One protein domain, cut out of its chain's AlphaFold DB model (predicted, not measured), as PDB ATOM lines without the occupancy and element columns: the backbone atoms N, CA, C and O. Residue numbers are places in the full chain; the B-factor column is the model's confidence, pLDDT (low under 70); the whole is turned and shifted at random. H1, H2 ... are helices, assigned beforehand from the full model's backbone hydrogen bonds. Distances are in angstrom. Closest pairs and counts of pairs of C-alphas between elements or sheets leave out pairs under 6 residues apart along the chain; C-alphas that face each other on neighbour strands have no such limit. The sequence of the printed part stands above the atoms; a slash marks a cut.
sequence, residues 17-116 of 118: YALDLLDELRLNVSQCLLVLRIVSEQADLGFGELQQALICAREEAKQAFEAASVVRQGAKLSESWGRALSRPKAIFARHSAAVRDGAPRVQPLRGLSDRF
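This is residues 17 to 116 of the 118 residues of an uncharacterized protein of Mycolicibacterium doricum (UniProt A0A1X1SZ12). You are looking at a long helical hairpin, H1 and H2 side by side, with the short helix H3 packed on the later part of H2, toward the end away from the hairpin's turn. After H3 the unnamed residues 101 to 116 fold back toward the open end of the hairpin, while residues 41 to 46 stick out at its turn. The printed part has 100 residues with three named helices, in the order H1, H2, H3, and no named strand; its class is all helix. It is a loose rod, with a radius of gyration of the C-alphas of 16.9 A and spans of 56 by 26 by 21 A.

Find C-alpha 17 at (59.629, 4.080, -10.115); from there H1, residues 17 to 42, runs 37.2 A to C-alpha 42 at (41.399, 30.961, 8.064). Next look at residues 48 to 72 for H2, 35.8 A long. H3, residues 88 to 100, runs 18.8 A and ends at C-alpha 100, at (45.322, -20.861, -0.585).

Begin with H1, which touches H2; their closest C-alphas, those of Leu 22 and Phe 65, are 5.4 A apart. The two form a hairpin, running opposite ways at a shallow tilt of 16 degrees. Go on to residues 63 to 71 of H2, which alone touch H3, through its residues 88 to 92; the closest C-alphas, those of Ala 67 and Pro 88, are 5.2 A apart. H2 and H3 run the same way at a steep tilt of 40 degrees. H1 and H3 are apart. In H1, H2 and H3 every O i to N i+4 pair is within hydrogen-bond range.

The two C-alphas farthest apart, those of Asp 44 and Gly 102, are 56.7 A apart. The printed part has no cut. The link from H1 to H2 is tight, with 5 residues, and that from H2 to H3 is long, with 15. The mean pLDDT of the printed part is 94.0; look at residue 83 for the one value under 70.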
ATOM      1  N   TYR A  17      60.059   2.697  -9.934       96.88
ATOM      2  CA  TYR A  17      59.629   4.080 -10.115       96.88
ATOM      3  C   TYR A  17      58.108   4.264  -9.979       96.88
ATOM      4  O   TYR A  17      57.655   5.251  -9.412       96.88
ATOM      5  N   ALA A  18      57.299   3.298 -10.435       96.44
ATOM      6  CA  ALA A  18      55.852   3.350 -10.233       96.44
ATOM      7  C   ALA A  18      55.461   3.261  -8.747       96.44
ATOM      8  O   ALA A  18      54.503   3.913  -8.338       96.44
ATOM      9  N   LEU A  19      56.196   2.492  -7.931       96.75
ATOM     10  CA  LEU A  19      55.982   2.483  -6.480       96.75
ATOM     11  C   LEU A  19      56.352   3.817  -5.850       96.75
ATOM     12  O   LEU A  19      55.586   4.308  -5.026       96.75
ATOM     13  N   ASP A  20      57.480   4.398  -6.256       97.00
ATOM     14  CA  ASP A  20      57.931   5.689  -5.736       97.00
ATOM     15  C   ASP A  20      56.889   6.781  -6.024       97.00
ATOM     16  O   ASP A  20      56.499   7.514  -5.118       97.00
ATOM     17  N   LEU A  21      56.341   6.821  -7.245       98.06
ATOM     18  CA  LEU A  21      55.283   7.767  -7.619       98.06
ATOM     19  C   LEU A  21      53.963   7.531  -6.871       98.06
ATOM     20  O   LEU A  21      53.268   8.487  -6.530       98.06
ATOM     21  N   LEU A  22      53.588   6.273  -6.616       97.50
ATOM     22  CA  LEU A  22      52.393   5.961  -5.826       97.50
ATOM     23  C   LEU A  22      52.567   6.364  -4.358       97.50
ATOM     24  O   LEU A  22      51.613   6.837  -3.741       97.50
ATOM     25  N   ASP A  23      53.766   6.206  -3.799       96.75
ATOM     26  CA  ASP A  23      54.071   6.676  -2.448       96.75
ATOM     27  C   ASP A  23      54.108   8.210  -2.383       96.75
ATOM     28  O   ASP A  23      53.530   8.805  -1.478       96.75
ATOM     29  N   GLU A  24      54.682   8.875  -3.386       97.44
ATOM     30  CA  GLU A  24      54.652  10.335  -3.499       97.44
ATOM     31  C   GLU A  24      53.217  10.872  -3.613       97.44
ATOM     32  O   GLU A  24      52.859  11.845  -2.947       97.44
ATOM     33  N   LEU A  25      52.348  10.208  -4.382       97.25
ATOM     34  CA  LEU A  25      50.930  10.565  -4.464       97.25
ATOM     35  C   LEU A  25      50.255  10.524  -3.085       97.25
ATOM     36  O   LEU A  25      49.498  11.436  -2.747       97.25
ATOM     37  N   ARG A  26      50.542   9.507  -2.265       96.06
ATOM     38  CA  ARG A  26      50.006   9.398  -0.895       96.06
ATOM     39  C   ARG A  26      50.472  10.551  -0.004       96.06
ATOM     40  O   ARG A  26      49.658  11.134   0.722       96.06
ATOM     41  N   LEU A  27      51.748  10.933  -0.104       96.19
ATOM     42  CA  LEU A  27      52.284  12.110   0.587       96.19
ATOM     43  C   LEU A  27      51.571  13.390   0.139       96.19
ATOM     44  O   LEU A  27      51.137  14.169   0.987       96.19
ATOM     45  N   ASN A  28      51.388  13.578  -1.166       97.25
ATOM     46  CA  ASN A  28      50.741  14.766  -1.723       97.25
ATOM     47  C   ASN A  28      49.279  14.881  -1.275       97.25
ATOM     48  O   ASN A  28      48.848  15.951  -0.847       97.25
ATOM     49  N   VAL A  29      48.521  13.781  -1.268       96.88
ATOM     50  CA  VAL A  29      47.140  13.788  -0.755       96.88
ATOM     51  C   VAL A  29      47.105  14.103   0.745       96.88
ATOM     52  O   VAL A  29      46.258  14.876   1.201       96.88
ATOM     53  N   SER A  30      48.050  13.569   1.523       95.06
ATOM     54  CA  SER A  30      48.177  13.899   2.949       95.06
ATOM     55  C   SER A  30      48.510  15.378   3.175       95.06
ATOM     56  O   SER A  30      47.955  16.002   4.079       95.06
ATOM     57  N   GLN A  31      49.349  15.974   2.327       95.94
ATOM     58  CA  GLN A  31      49.616  17.412   2.349       95.94
ATOM     59  C   GLN A  31      48.366  18.227   2.008       95.94
ATOM     60  O   GLN A  31      48.087  19.209   2.695       95.94
ATOM     61  N   CYS A  32      47.560  17.810   1.025       97.06
ATOM     62  CA  CYS A  32      46.288  18.473   0.722       97.06
ATOM     63  C   CYS A  32      45.342  18.482   1.932       97.06
ATOM     64  O   CYS A  32      44.723  19.505   2.219       97.06
ATOM     65  N   LEU A  33      45.263  17.377   2.682       95.56
ATOM     66  CA  LEU A  33      44.469  17.312   3.915       95.56
ATOM     67  C   LEU A  33      44.976  18.289   4.988       95.56
ATOM     68  O   LEU A  33      44.171  18.934   5.659       95.56
ATOM     69  N   LEU A  34      46.297  18.441   5.130       94.88
ATOM     70  CA  LEU A  34      46.890  19.424   6.045       94.88
ATOM     71  C   LEU A  34      46.589  20.863   5.613       94.88
ATOM     72  O   LEU A  34      46.224  21.687   6.449       94.88
ATOM     73  N   VAL A  35      46.694  21.154   4.315       96.44
ATOM     74  CA  VAL A  35      46.341  22.467   3.761       96.44
ATOM     75  C   VAL A  35      44.880  22.787   4.051       96.44
ATOM     76  O   VAL A  35      44.599  23.878   4.535       96.44
ATOM     77  N   LEU A  36      43.954  21.845   3.838       95.75
ATOM     78  CA  LEU A  36      42.539  22.078   4.137       95.75
ATOM     79  C   LEU A  36      42.281  22.373   5.606       95.75
ATOM     80  O   LEU A  36      41.456  23.233   5.902       95.75
ATOM     81  N   ARG A  37      42.998  21.715   6.518       92.25
ATOM     82  CA  ARG A  37      42.899  22.026   7.945       92.25
ATOM     83  C   ARG A  37      43.291  23.478   8.219       92.25
ATOM     84  O   ARG A  37      42.526  24.198   8.848       92.25
ATOM     85  N   ILE A  38      44.432  23.921   7.697       94.94
ATOM     86  CA  ILE A  38      44.898  25.304   7.873       94.94
ATOM     87  C   ILE A  38      43.906  26.284   7.241       94.94
ATOM     88  O   ILE A  38      43.518  27.257   7.872       94.94
ATOM     89  N   VAL A  39      43.441  26.019   6.018       95.44
ATOM     90  CA  VAL A  39      42.469  26.885   5.334       95.44
ATOM     91  C   VAL A  39      41.155  26.963   6.113       95.44
ATOM     92  O   VAL A  39      40.593  28.047   6.220       95.44
ATOM     93  N   SER A  40      40.694  25.863   6.717       92.75
ATOM     94  CA  SER A  40      39.479  25.864   7.544       92.75
ATOM     95  C   SER A  40      39.604  26.704   8.820       92.75
ATOM     96  O   SER A  40      38.599  27.151   9.356       92.75
ATOM     97  N   GLU A  41      40.829  26.962   9.288       93.25
ATOM     98  CA  GLU A  41      41.099  27.879  10.403       93.25
ATOM     99  C   GLU A  41      41.147  29.352   9.952       93.25
ATOM    100  O   GLU A  41      41.110  30.247  10.792       93.25
ATOM    101  N   GLN A  42      41.252  29.616   8.643       94.94
ATOM    102  CA  GLN A  42      41.399  30.961   8.064       94.94
ATOM    103  C   GLN A  42      40.181  31.420   7.245       94.94
ATOM    104  O   GLN A  42      40.124  32.580   6.837       94.94
ATOM    105  N   ALA A  43      39.231  30.528   6.959       92.94
ATOM    106  CA  ALA A  43      38.071  30.808   6.122       92.94
ATOM    107  C   ALA A  43      36.795  30.207   6.721       92.94
ATOM    108  O   ALA A  43      36.754  29.019   7.032       92.94
ATOM    109  N   ASP A  44      35.724  31.004   6.767       91.25
ATOM    110  CA  ASP A  44      34.383  30.582   7.202       91.25
ATOM    111  C   ASP A  44      33.653  29.775   6.103       91.25
ATOM    112  O   ASP A  44      32.545  30.108   5.679       91.25
ATOM    113  N   LEU A  45      34.300  28.723   5.588       92.81
ATOM    114  CA  LEU A  45      33.784  27.844   4.535       92.81
ATOM    115  C   LEU A  45      33.803  26.376   4.976       92.81
ATOM    116  O   LEU A  45      34.737  25.899   5.619       92.81
ATOM    117  N   GLY A  46      32.774  25.626   4.577       90.94
ATOM    118  CA  GLY A  46      32.700  24.186   4.814       90.94
ATOM    119  C   GLY A  46      33.472  23.392   3.757       90.94
ATOM    120  O   GLY A  46      33.020  23.284   2.623       90.94
ATOM    121  N   PHE A  47      34.594  22.774   4.137       95.00
ATOM    122  CA  PHE A  47      35.406  21.922   3.248       95.00
ATOM    123  C   PHE A  47      35.151  20.413   3.413       95.00
ATOM    124  O   PHE A  47      35.936  19.601   2.926       95.00
ATOM    125  N   GLY A  48      34.069  20.020   4.092       95.00
ATOM    126  CA  GLY A  48      33.816  18.624   4.472       95.00
ATOM    127  C   GLY A  48      33.775  17.647   3.290       95.00
ATOM    128  O   GLY A  48      34.389  16.584   3.356       95.00
ATOM    129  N   GLU A  49      33.118  18.015   2.187       96.69
ATOM    130  CA  GLU A  49      33.043  17.166   0.986       96.69
ATOM    131  C   GLU A  49      34.420  16.948   0.347       96.69
ATOM    132  O   GLU A  49      34.793  15.819   0.026       96.69
ATOM    133  N   LEU A  50      35.210  18.018   0.223       97.00
ATOM    134  CA  LEU A  50      36.559  17.949  -0.334       97.00
ATOM    135  C   LEU A  50      37.507  17.161   0.582       97.00
ATOM    136  O   LEU A  50      38.292  16.342   0.103       97.00
ATOM    137  N   GLN A  51      37.404  17.355   1.898       96.62
ATOM    138  CA  GLN A  51      38.157  16.579   2.881       96.62
ATOM    139  C   GLN A  51      37.833  15.084   2.767       96.62
ATOM    140  O   GLN A  51      38.749  14.262   2.725       96.62
ATOM    141  N   GLN A  52      36.552  14.722   2.661       97.44
ATOM    142  CA  GLN A  52      36.138  13.328   2.502       97.44
ATOM    143  C   GLN A  52      36.651  12.723   1.188       97.44
ATOM    144  O   GLN A  52      37.126  11.586   1.183       97.44
ATOM    145  N   ALA A  53      36.608  13.479   0.087       98.06
ATOM    146  CA  ALA A  53      37.138  13.035  -1.200       98.06
ATOM    147  C   ALA A  53      38.649  12.749  -1.132       98.06
ATOM    148  O   ALA A  53      39.100  11.719  -1.631       98.06
ATOM    149  N   LEU A  54      39.425  13.608  -0.462       97.31
ATOM    150  CA  LEU A  54      40.864  13.401  -0.270       97.31
ATOM    151  C   LEU A  54      41.174  12.218   0.653       97.31
ATOM    152  O   LEU A  54      42.116  11.477   0.381       97.31
ATOM    153  N   ILE A  55      40.381  11.991   1.705       96.38
ATOM    154  CA  ILE A  55      40.518  10.791   2.546       96.38
ATOM    155  C   ILE A  55      40.314   9.532   1.694       96.38
ATOM    156  O   ILE A  55      41.155   8.635   1.729       96.38
ATOM    157  N   CYS A  56      39.253   9.483   0.883       96.88
ATOM    158  CA  CYS A  56      39.015   8.362  -0.030       96.88
ATOM    159  C   CYS A  56      40.169   8.184  -1.028       96.88
ATOM    160  O   CYS A  56      40.658   7.069  -1.199       96.88
ATOM    161  N   ALA A  57      40.648   9.274  -1.636       96.75
ATOM    162  CA  ALA A  57      41.766   9.236  -2.577       96.75
ATOM    163  C   ALA A  57      43.056   8.709  -1.928       96.75
ATOM    164  O   ALA A  57      43.777   7.931  -2.549       96.75
ATOM    165  N   ARG A  58      43.330   9.075  -0.669       95.50
ATOM    166  CA  ARG A  58      44.488   8.573   0.083       95.50
ATOM    167  C   ARG A  58      44.405   7.064   0.301       95.50
ATOM    168  O   ARG A  58      45.381   6.361   0.053       95.50
ATOM    169  N   GLU A  59      43.243   6.561   0.717       95.06
ATOM    170  CA  GLU A  59      43.036   5.122   0.923       95.06
ATOM    171  C   GLU A  59      43.128   4.330  -0.389       95.06
ATOM    172  O   GLU A  59      43.690   3.234  -0.422       95.06
ATOM    173  N   GLU A  60      42.619   4.879  -1.493       96.19
ATOM    174  CA  GLU A  60      42.752   4.255  -2.811       96.19
ATOM    175  C   GLU A  60      44.201   4.266  -3.315       96.19
ATOM    176  O   GLU A  60      44.675   3.248  -3.824       96.19
ATOM    177  N   ALA A  61      44.934   5.365  -3.112       96.38
ATOM    178  CA  ALA A  61      46.356   5.455  -3.438       96.38
ATOM    179  C   ALA A  61      47.191   4.466  -2.610       96.38
ATOM    180  O   ALA A  61      48.073   3.796  -3.149       96.38
ATOM    181  N   LYS A  62      46.868   4.297  -1.322       96.38
ATOM    182  CA  LYS A  62      47.475   3.275  -0.462       96.38
ATOM    183  C   LYS A  62      47.214   1.865  -0.983       96.38
ATOM    184  O   LYS A  62      48.159   1.099  -1.146       96.38
ATOM    185  N   GLN A  63      45.967   1.531  -1.321       96.81
ATOM    186  CA  GLN A  63      45.639   0.225  -1.904       96.81
ATOM    187  C   GLN A  63      46.384  -0.019  -3.221       96.81
ATOM    188  O   GLN A  63      46.842  -1.135  -3.466       96.81
ATOM    189  N   ALA A  64      46.516   1.010  -4.063       97.19
ATOM    190  CA  ALA A  64      47.274   0.928  -5.305       97.19
ATOM    191  C   ALA A  64      48.764   0.675  -5.048       97.19
ATOM    192  O   ALA A  64      49.320  -0.248  -5.642       97.19
ATOM    193  N   PHE A  65      49.388   1.423  -4.132       97.69
ATOM    194  CA  PHE A  65      50.778   1.212  -3.718       97.69
ATOM    195  C   PHE A  65      50.999  -0.209  -3.192       97.69
ATOM    196  O   PHE A  65      51.897  -0.916  -3.649       97.69
ATOM    197  N   GLU A  66      50.154  -0.660  -2.268       97.56
ATOM    198  CA  GLU A  66      50.286  -1.976  -1.653       97.56
ATOM    199  C   GLU A  66      50.139  -3.099  -2.691       97.56
ATOM    200  O   GLU A  66      50.986  -3.994  -2.750       97.56
ATOM    201  N   ALA A  67      49.127  -3.031  -3.562       97.00
ATOM    202  CA  ALA A  67      48.923  -4.013  -4.627       97.00
ATOM    203  C   ALA A  67      50.091  -4.021  -5.622       97.00
ATOM    204  O   ALA A  67      50.622  -5.082  -5.954       97.00
ATOM    205  N   ALA A  68      50.535  -2.839  -6.049       96.81
ATOM    206  CA  ALA A  68      51.675  -2.695  -6.940       96.81
ATOM    207  C   ALA A  68      52.953  -3.266  -6.300       96.81
ATOM    208  O   ALA A  68      53.756  -3.909  -6.976       96.81
ATOM    209  N   SER A  69      53.126  -3.099  -4.985       97.50
ATOM    210  CA  SER A  69      54.284  -3.628  -4.262       97.50
ATOM    211  C   SER A  69      54.274  -5.155  -4.187       97.50
ATOM    212  O   SER A  69      55.331  -5.775  -4.272       97.50
ATOM    213  N   VAL A  70      53.096  -5.775  -4.071       96.94
ATOM    214  CA  VAL A  70      52.926  -7.235  -4.110       96.94
ATOM    215  C   VAL A  70      53.304  -7.772  -5.492       96.94
ATOM    216  O   VAL A  70      54.096  -8.708  -5.582       96.94
ATOM    217  N   VAL A  71      52.827  -7.128  -6.563       95.75
ATOM    218  CA  VAL A  71      53.186  -7.483  -7.948       95.75
ATOM    219  C   VAL A  71      54.691  -7.347  -8.177       95.75
ATOM    220  O   VAL A  71      55.340  -8.293  -8.613       95.75
ATOM    221  N   ARG A  72      55.284  -6.207  -7.805       95.25
ATOM    222  CA  ARG A  72      56.723  -5.958  -7.980       95.25
ATOM    223  C   ARG A  72      57.597  -6.965  -7.222       95.25
ATOM    224  O   ARG A  72      58.711  -7.258  -7.646       95.25
ATOM    225  N   GLN A  73      57.127  -7.472  -6.084       95.81
ATOM    226  CA  GLN A  73      57.826  -8.503  -5.310       95.81
ATOM    227  C   GLN A  73      57.753  -9.902  -5.951       95.81
ATOM    228  O   GLN A  73      58.303 -10.846  -5.388       95.81
ATOM    229  N   GLY A  74      57.102 -10.053  -7.110       94.25
ATOM    230  CA  GLY A  74      56.971 -11.333  -7.805       94.25
ATOM    231  C   GLY A  74      55.971 -12.269  -7.129       94.25
ATOM    232  O   GLY A  74      56.138 -13.489  -7.154       94.25
ATOM    233  N   ALA A  75      54.955 -11.715  -6.462       95.19
ATOM    234  CA  ALA A  75      53.921 -12.524  -5.842       95.19
ATOM    235  C   ALA A  75      53.176 -13.346  -6.895       95.19
ATOM    236  O   ALA A  75      52.726 -12.819  -7.910       95.19
ATOM    237  N   LYS A  76      52.976 -14.638  -6.617       94.44
ATOM    238  CA  LYS A  76      52.111 -15.465  -7.458       94.44
ATOM    239  C   LYS A  76      50.673 -14.964  -7.372       94.44
ATOM    240  O   LYS A  76      50.155 -14.735  -6.273       94.44
ATOM    241  N   LEU A  77      50.036 -14.860  -8.533       92.44
ATOM    242  CA  LEU A  77      48.637 -14.494  -8.699       92.44
ATOM    243  C   LEU A  77      47.930 -15.619  -9.452       92.44
ATOM    244  O   LEU A  77      48.460 -16.133 -10.432       92.44
ATOM    245  N   SER A  78      46.724 -15.987  -9.019       90.75
ATOM    246  CA  SER A  78      45.846 -16.837  -9.834       90.75
ATOM    247  C   SER A  78      45.501 -16.140 -11.158       90.75
ATOM    248  O   SER A  78      45.692 -14.927 -11.292       90.75
ATOM    249  N   GLU A  79      44.965 -16.879 -12.130       86.62
ATOM    250  CA  GLU A  79      44.543 -16.330 -13.428       86.62
ATOM    251  C   GLU A  79      43.660 -15.077 -13.295       86.62
ATOM    252  O   GLU A  79      42.877 -14.931 -12.345       86.62
ATOM    253  N   SER A  80      43.809 -14.137 -14.234       81.25
ATOM    254  CA  SER A  80      42.964 -12.946 -14.282       81.25
ATOM    255  C   SER A  80      41.541 -13.323 -14.696       81.25
ATOM    256  O   SER A  80      41.313 -14.179 -15.547       81.25
ATOM    257  N   TRP A  81      40.545 -12.643 -14.131       72.94
ATOM    258  CA  TRP A  81      39.133 -12.875 -14.469       72.94
ATOM    259  C   TRP A  81      38.693 -12.138 -15.749       72.94
ATOM    260  O   TRP A  81      37.525 -11.791 -15.904       72.94
ATOM    261  N   GLY A  82      39.626 -11.861 -16.664       75.25
ATOM    262  CA  GLY A  82      39.374 -11.129 -17.904       75.25
ATOM    263  C   GLY A  82      40.642 -10.564 -18.548       75.25
ATOM    264  O   GLY A  82      41.750 -10.750 -18.050       75.25
ATOM    265  N   ARG A  83      40.459  -9.848 -19.667       68.81
ATOM    266  CA  ARG A  83      41.547  -9.227 -20.452       68.81
ATOM    267  C   ARG A  83      41.938  -7.816 -19.991       68.81
ATOM    268  O   ARG A  83      42.883  -7.246 -20.520       68.81
ATOM    269  N   ALA A  84      41.188  -7.228 -19.061       77.25
ATOM    270  CA  ALA A  84      41.486  -5.906 -18.516       77.25
ATOM    271  C   ALA A  84      42.539  -5.991 -17.400       77.25
ATOM    272  O   ALA A  84      42.639  -7.011 -16.719       77.25
ATOM    273  N   LEU A  85      43.268  -4.892 -17.177       81.94
ATOM    274  CA  LEU A  85      44.194  -4.763 -16.050       81.94
ATOM    275  C   LEU A  85      43.457  -4.950 -14.718       81.94
ATOM    276  O   LEU A  85      42.361  -4.411 -14.521       81.94
ATOM    277  N   SER A  86      44.062  -5.683 -13.779       85.19
ATOM    278  CA  SER A  86      43.459  -5.868 -12.461       85.19
ATOM    279  C   SER A  86      43.420  -4.558 -11.690       85.19
ATOM    280  O   SER A  86      44.419  -3.858 -11.530       85.19
ATOM    281  N   ARG A  87      42.260  -4.269 -11.101       91.69
ATOM    282  CA  ARG A  87      42.159  -3.258 -10.043       91.69
ATOM    283  C   ARG A  87      42.981  -3.712  -8.824       91.69
ATOM    284  O   ARG A  87      43.067  -4.920  -8.595       91.69
ATOM    285  N   PRO A  88      43.467  -2.800  -7.960       94.19
ATOM    286  CA  PRO A  88      44.227  -3.169  -6.759       94.19
ATOM    287  C   PRO A  88      43.559  -4.251  -5.894       94.19
ATOM    288  O   PRO A  88      44.181  -5.236  -5.508       94.19
ATOM    289  N   LYS A  89      42.242  -4.149  -5.676       94.19
ATOM    290  CA  LYS A  89      41.469  -5.166  -4.937       94.19
ATOM    291  C   LYS A  89      41.500  -6.552  -5.599       94.19
ATOM    292  O   LYS A  89      41.514  -7.561  -4.898       94.19
ATOM    293  N   ALA A  90      41.522  -6.612  -6.931       93.81
ATOM    294  CA  ALA A  90      41.603  -7.870  -7.668       93.81
ATOM    295  C   ALA A  90      42.998  -8.508  -7.560       93.81
ATOM    296  O   ALA A  90      43.076  -9.728  -7.434       93.81
ATOM    297  N   ILE A  91      44.073  -7.708  -7.501       95.12
ATOM    298  CA  ILE A  91      45.429  -8.206  -7.207       95.12
ATOM    299  C   ILE A  91      45.446  -8.953  -5.872       95.12
ATOM    300  O   ILE A  91      45.872 -10.104  -5.811       95.12
ATOM    301  N   PHE A  92      44.915  -8.348  -4.805       95.50
ATOM    302  CA  PHE A  92      44.877  -9.006  -3.496       95.50
ATOM    303  C   PHE A  92      44.035 -10.279  -3.489       95.50
ATOM    304  O   PHE A  92      44.435 -11.272  -2.876       95.50
ATOM    305  N   ALA A  93      42.884 -10.275  -4.167       95.69
ATOM    306  CA  ALA A  93      42.026 -11.452  -4.262       95.69
ATOM    307  C   ALA A  93      42.732 -12.608  -4.989       95.69
ATOM    308  O   ALA A  93      42.730 -13.737  -4.493       95.69
ATOM    309  N   ARG A  94      43.394 -12.317  -6.115       94.94
ATOM    310  CA  ARG A  94      44.153 -13.296  -6.908       94.94
ATOM    311  C   ARG A  94      45.394 -13.795  -6.173       94.94
ATOM    312  O   ARG A  94      45.669 -14.990  -6.212       94.94
ATOM    313  N   HIS A  95      46.098 -12.927  -5.445       96.25
ATOM    314  CA  HIS A  95      47.196 -13.352  -4.578       96.25
ATOM    315  C   HIS A  95      46.696 -14.256  -3.443       96.25
ATOM    316  O   HIS A  95      47.260 -15.312  -3.184       96.25
ATOM    317  N   SER A  96      45.590 -13.887  -2.792       96.62
ATOM    318  CA  SER A  96      45.006 -14.681  -1.704       96.62
ATOM    319  C   SER A  96      44.496 -16.043  -2.181       96.62
ATOM    320  O   SER A  96      44.557 -17.016  -1.435       96.62
ATOM    321  N   ALA A  97      43.988 -16.134  -3.413       96.25
ATOM    322  CA  ALA A  97      43.658 -17.408  -4.044       96.25
ATOM    323  C   ALA A  97      44.919 -18.259  -4.267       96.25
ATOM    324  O   ALA A  97      44.984 -19.359  -3.730       96.25
ATOM    325  N   ALA A  98      45.961 -17.711  -4.897       95.75
ATOM    326  CA  ALA A  98      47.226 -18.419  -5.093       95.75
ATOM    327  C   ALA A  98      47.855 -18.903  -3.772       95.75
ATOM    328  O   ALA A  98      48.386 -20.007  -3.708       95.75
ATOM    329  N   VAL A  99      47.776 -18.105  -2.700       97.69
ATOM    330  CA  VAL A  99      48.266 -18.495  -1.365       97.69
ATOM    331  C   VAL A  99      47.473 -19.668  -0.788       97.69
ATOM    332  O   VAL A  99      48.066 -20.564  -0.192       97.69
ATOM    333  N   ARG A 100      46.147 -19.704  -0.983       97.25
ATOM    334  CA  ARG A 100      45.322 -20.861  -0.585       97.25
ATOM    335  C   ARG A 100      45.699 -22.129  -1.352       97.25
ATOM    336  O   ARG A 100      45.623 -23.207  -0.774       97.25
ATOM    337  N   ASP A 101      46.186 -21.979  -2.579       96.62
ATOM    338  CA  ASP A 101      46.669 -23.076  -3.424       96.62
ATOM    339  C   ASP A 101      48.157 -23.421  -3.176       96.62
ATOM    340  O   ASP A 101      48.757 -24.205  -3.911       96.62
ATOM    341  N   GLY A 102      48.771 -22.854  -2.128       97.31
ATOM    342  CA  GLY A 102      50.124 -23.191  -1.673       97.31
ATOM    343  C   GLY A 102      51.228 -22.222  -2.108       97.31
ATOM    344  O   GLY A 102      52.404 -22.488  -1.852       97.31
ATOM    345  N   ALA A 103      50.901 -21.093  -2.743       96.75
ATOM    346  CA  ALA A 103      51.898 -20.064  -3.023       96.75
ATOM    347  C   ALA A 103      52.397 -19.371  -1.735       96.75
ATOM    348  O   ALA A 103      51.627 -19.183  -0.790       96.75
ATOM    349  N   PRO A 104      53.665 -18.913  -1.694       97.00
ATOM    350  CA  PRO A 104      54.159 -18.100  -0.589       97.00
ATOM    351  C   PRO A 104      53.362 -16.802  -0.448       97.00
ATOM    352  O   PRO A 104      53.097 -16.110  -1.434       97.00
ATOM    353  N   ARG A 105      53.014 -16.445   0.790       97.25
ATOM    354  CA  ARG A 105      52.361 -15.168   1.084       97.25
ATOM    355  C   ARG A 105      53.371 -14.030   1.011       97.25
ATOM    356  O   ARG A 105      54.376 -14.056   1.717       97.25
ATOM    357  N   VAL A 106      53.055 -13.007   0.224       97.69
ATOM    358  CA  VAL A 106      53.856 -11.788   0.092       97.69
ATOM    359  C   VAL A 106      53.126 -10.652   0.795       97.69
ATOM    360  O   VAL A 106      51.945 -10.408   0.547       97.69
ATOM    361  N   GLN A 107      53.814  -9.971   1.710       97.00
ATOM    362  CA  GLN A 107      53.269  -8.775   2.351       97.00
ATOM    363  C   GLN A 107      53.588  -7.542   1.503       97.00
ATOM    364  O   GLN A 107      54.669  -7.484   0.912       97.00
ATOM    365  N   PRO A 108      52.689  -6.546   1.443       96.69
ATOM    366  CA  PRO A 108      53.014  -5.266   0.838       96.69
ATOM    367  C   PRO A 108      54.264  -4.638   1.464       96.69
ATOM    368  O   PRO A 108      54.508  -4.780   2.667       96.69
ATOM    369  N   LEU A 109      55.053  -3.938   0.649       96.25
ATOM    370  CA  LEU A 109      56.180  -3.153   1.156       96.25
ATOM    371  C   LEU A 109      55.669  -1.979   1.992       96.25
ATOM    372  O   LEU A 109      54.543  -1.520   1.817       96.25
ATOM    373  N   ARG A 110      56.527  -1.468   2.879       93.69
ATOM    374  CA  ARG A 110      56.271  -0.208   3.580       93.69
ATOM    375  C   ARG A 110      56.820   0.964   2.775       93.69
ATOM    376  O   ARG A 110      57.993   0.944   2.406       93.69
ATOM    377  N   GLY A 111      55.981   1.964   2.544       90.38
ATOM    378  CA  GLY A 111      56.356   3.242   1.944       90.38
ATOM    379  C   GLY A 111      56.859   4.242   2.986       90.38
ATOM    380  O   GLY A 111      56.770   4.026   4.200       90.38
ATOM    381  N   LEU A 112      57.376   5.377   2.521       90.69
ATOM    382  CA  LEU A 112      57.674   6.527   3.371       90.69
ATOM    383  C   LEU A 112      56.391   7.092   3.986       90.69
ATOM    384  O   LEU A 112      56.409   7.466   5.161       90.69
ATOM    385  N   SER A 113      55.278   7.081   3.241       91.00
ATOM    386  CA  SER A 113      53.978   7.598   3.697       91.00
ATOM    387  C   SER A 113      53.463   6.915   4.964       91.00
ATOM    388  O   SER A 113      52.872   7.572   5.819       91.00
ATOM    389  N   ASP A 114      53.778   5.631   5.167       89.44
ATOM    390  CA  ASP A 114      53.367   4.875   6.363       89.44
ATOM    391  C   ASP A 114      53.925   5.465   7.669       89.44
ATOM    392  O   ASP A 114      53.432   5.176   8.762       89.44
ATOM    393  N   ARG A 115      54.978   6.288   7.589       85.94
ATOM    394  CA  ARG A 115      55.541   6.987   8.752       85.94
ATOM    395  C   ARG A 115      54.690   8.179   9.189       85.94
ATOM    396  O   ARG A 115      54.792   8.574  10.349       85.94
ATOM    397  N   PHE A 116      53.882   8.727   8.283       81.50
ATOM    398  CA  PHE A 116      53.123   9.961   8.472       81.50
ATOM    399  C   PHE A 116      51.612   9.721   8.622       81.50
ATOM    400  O   PHE A 116      50.939  10.516   9.266       81.50
TER     401      PHE A 116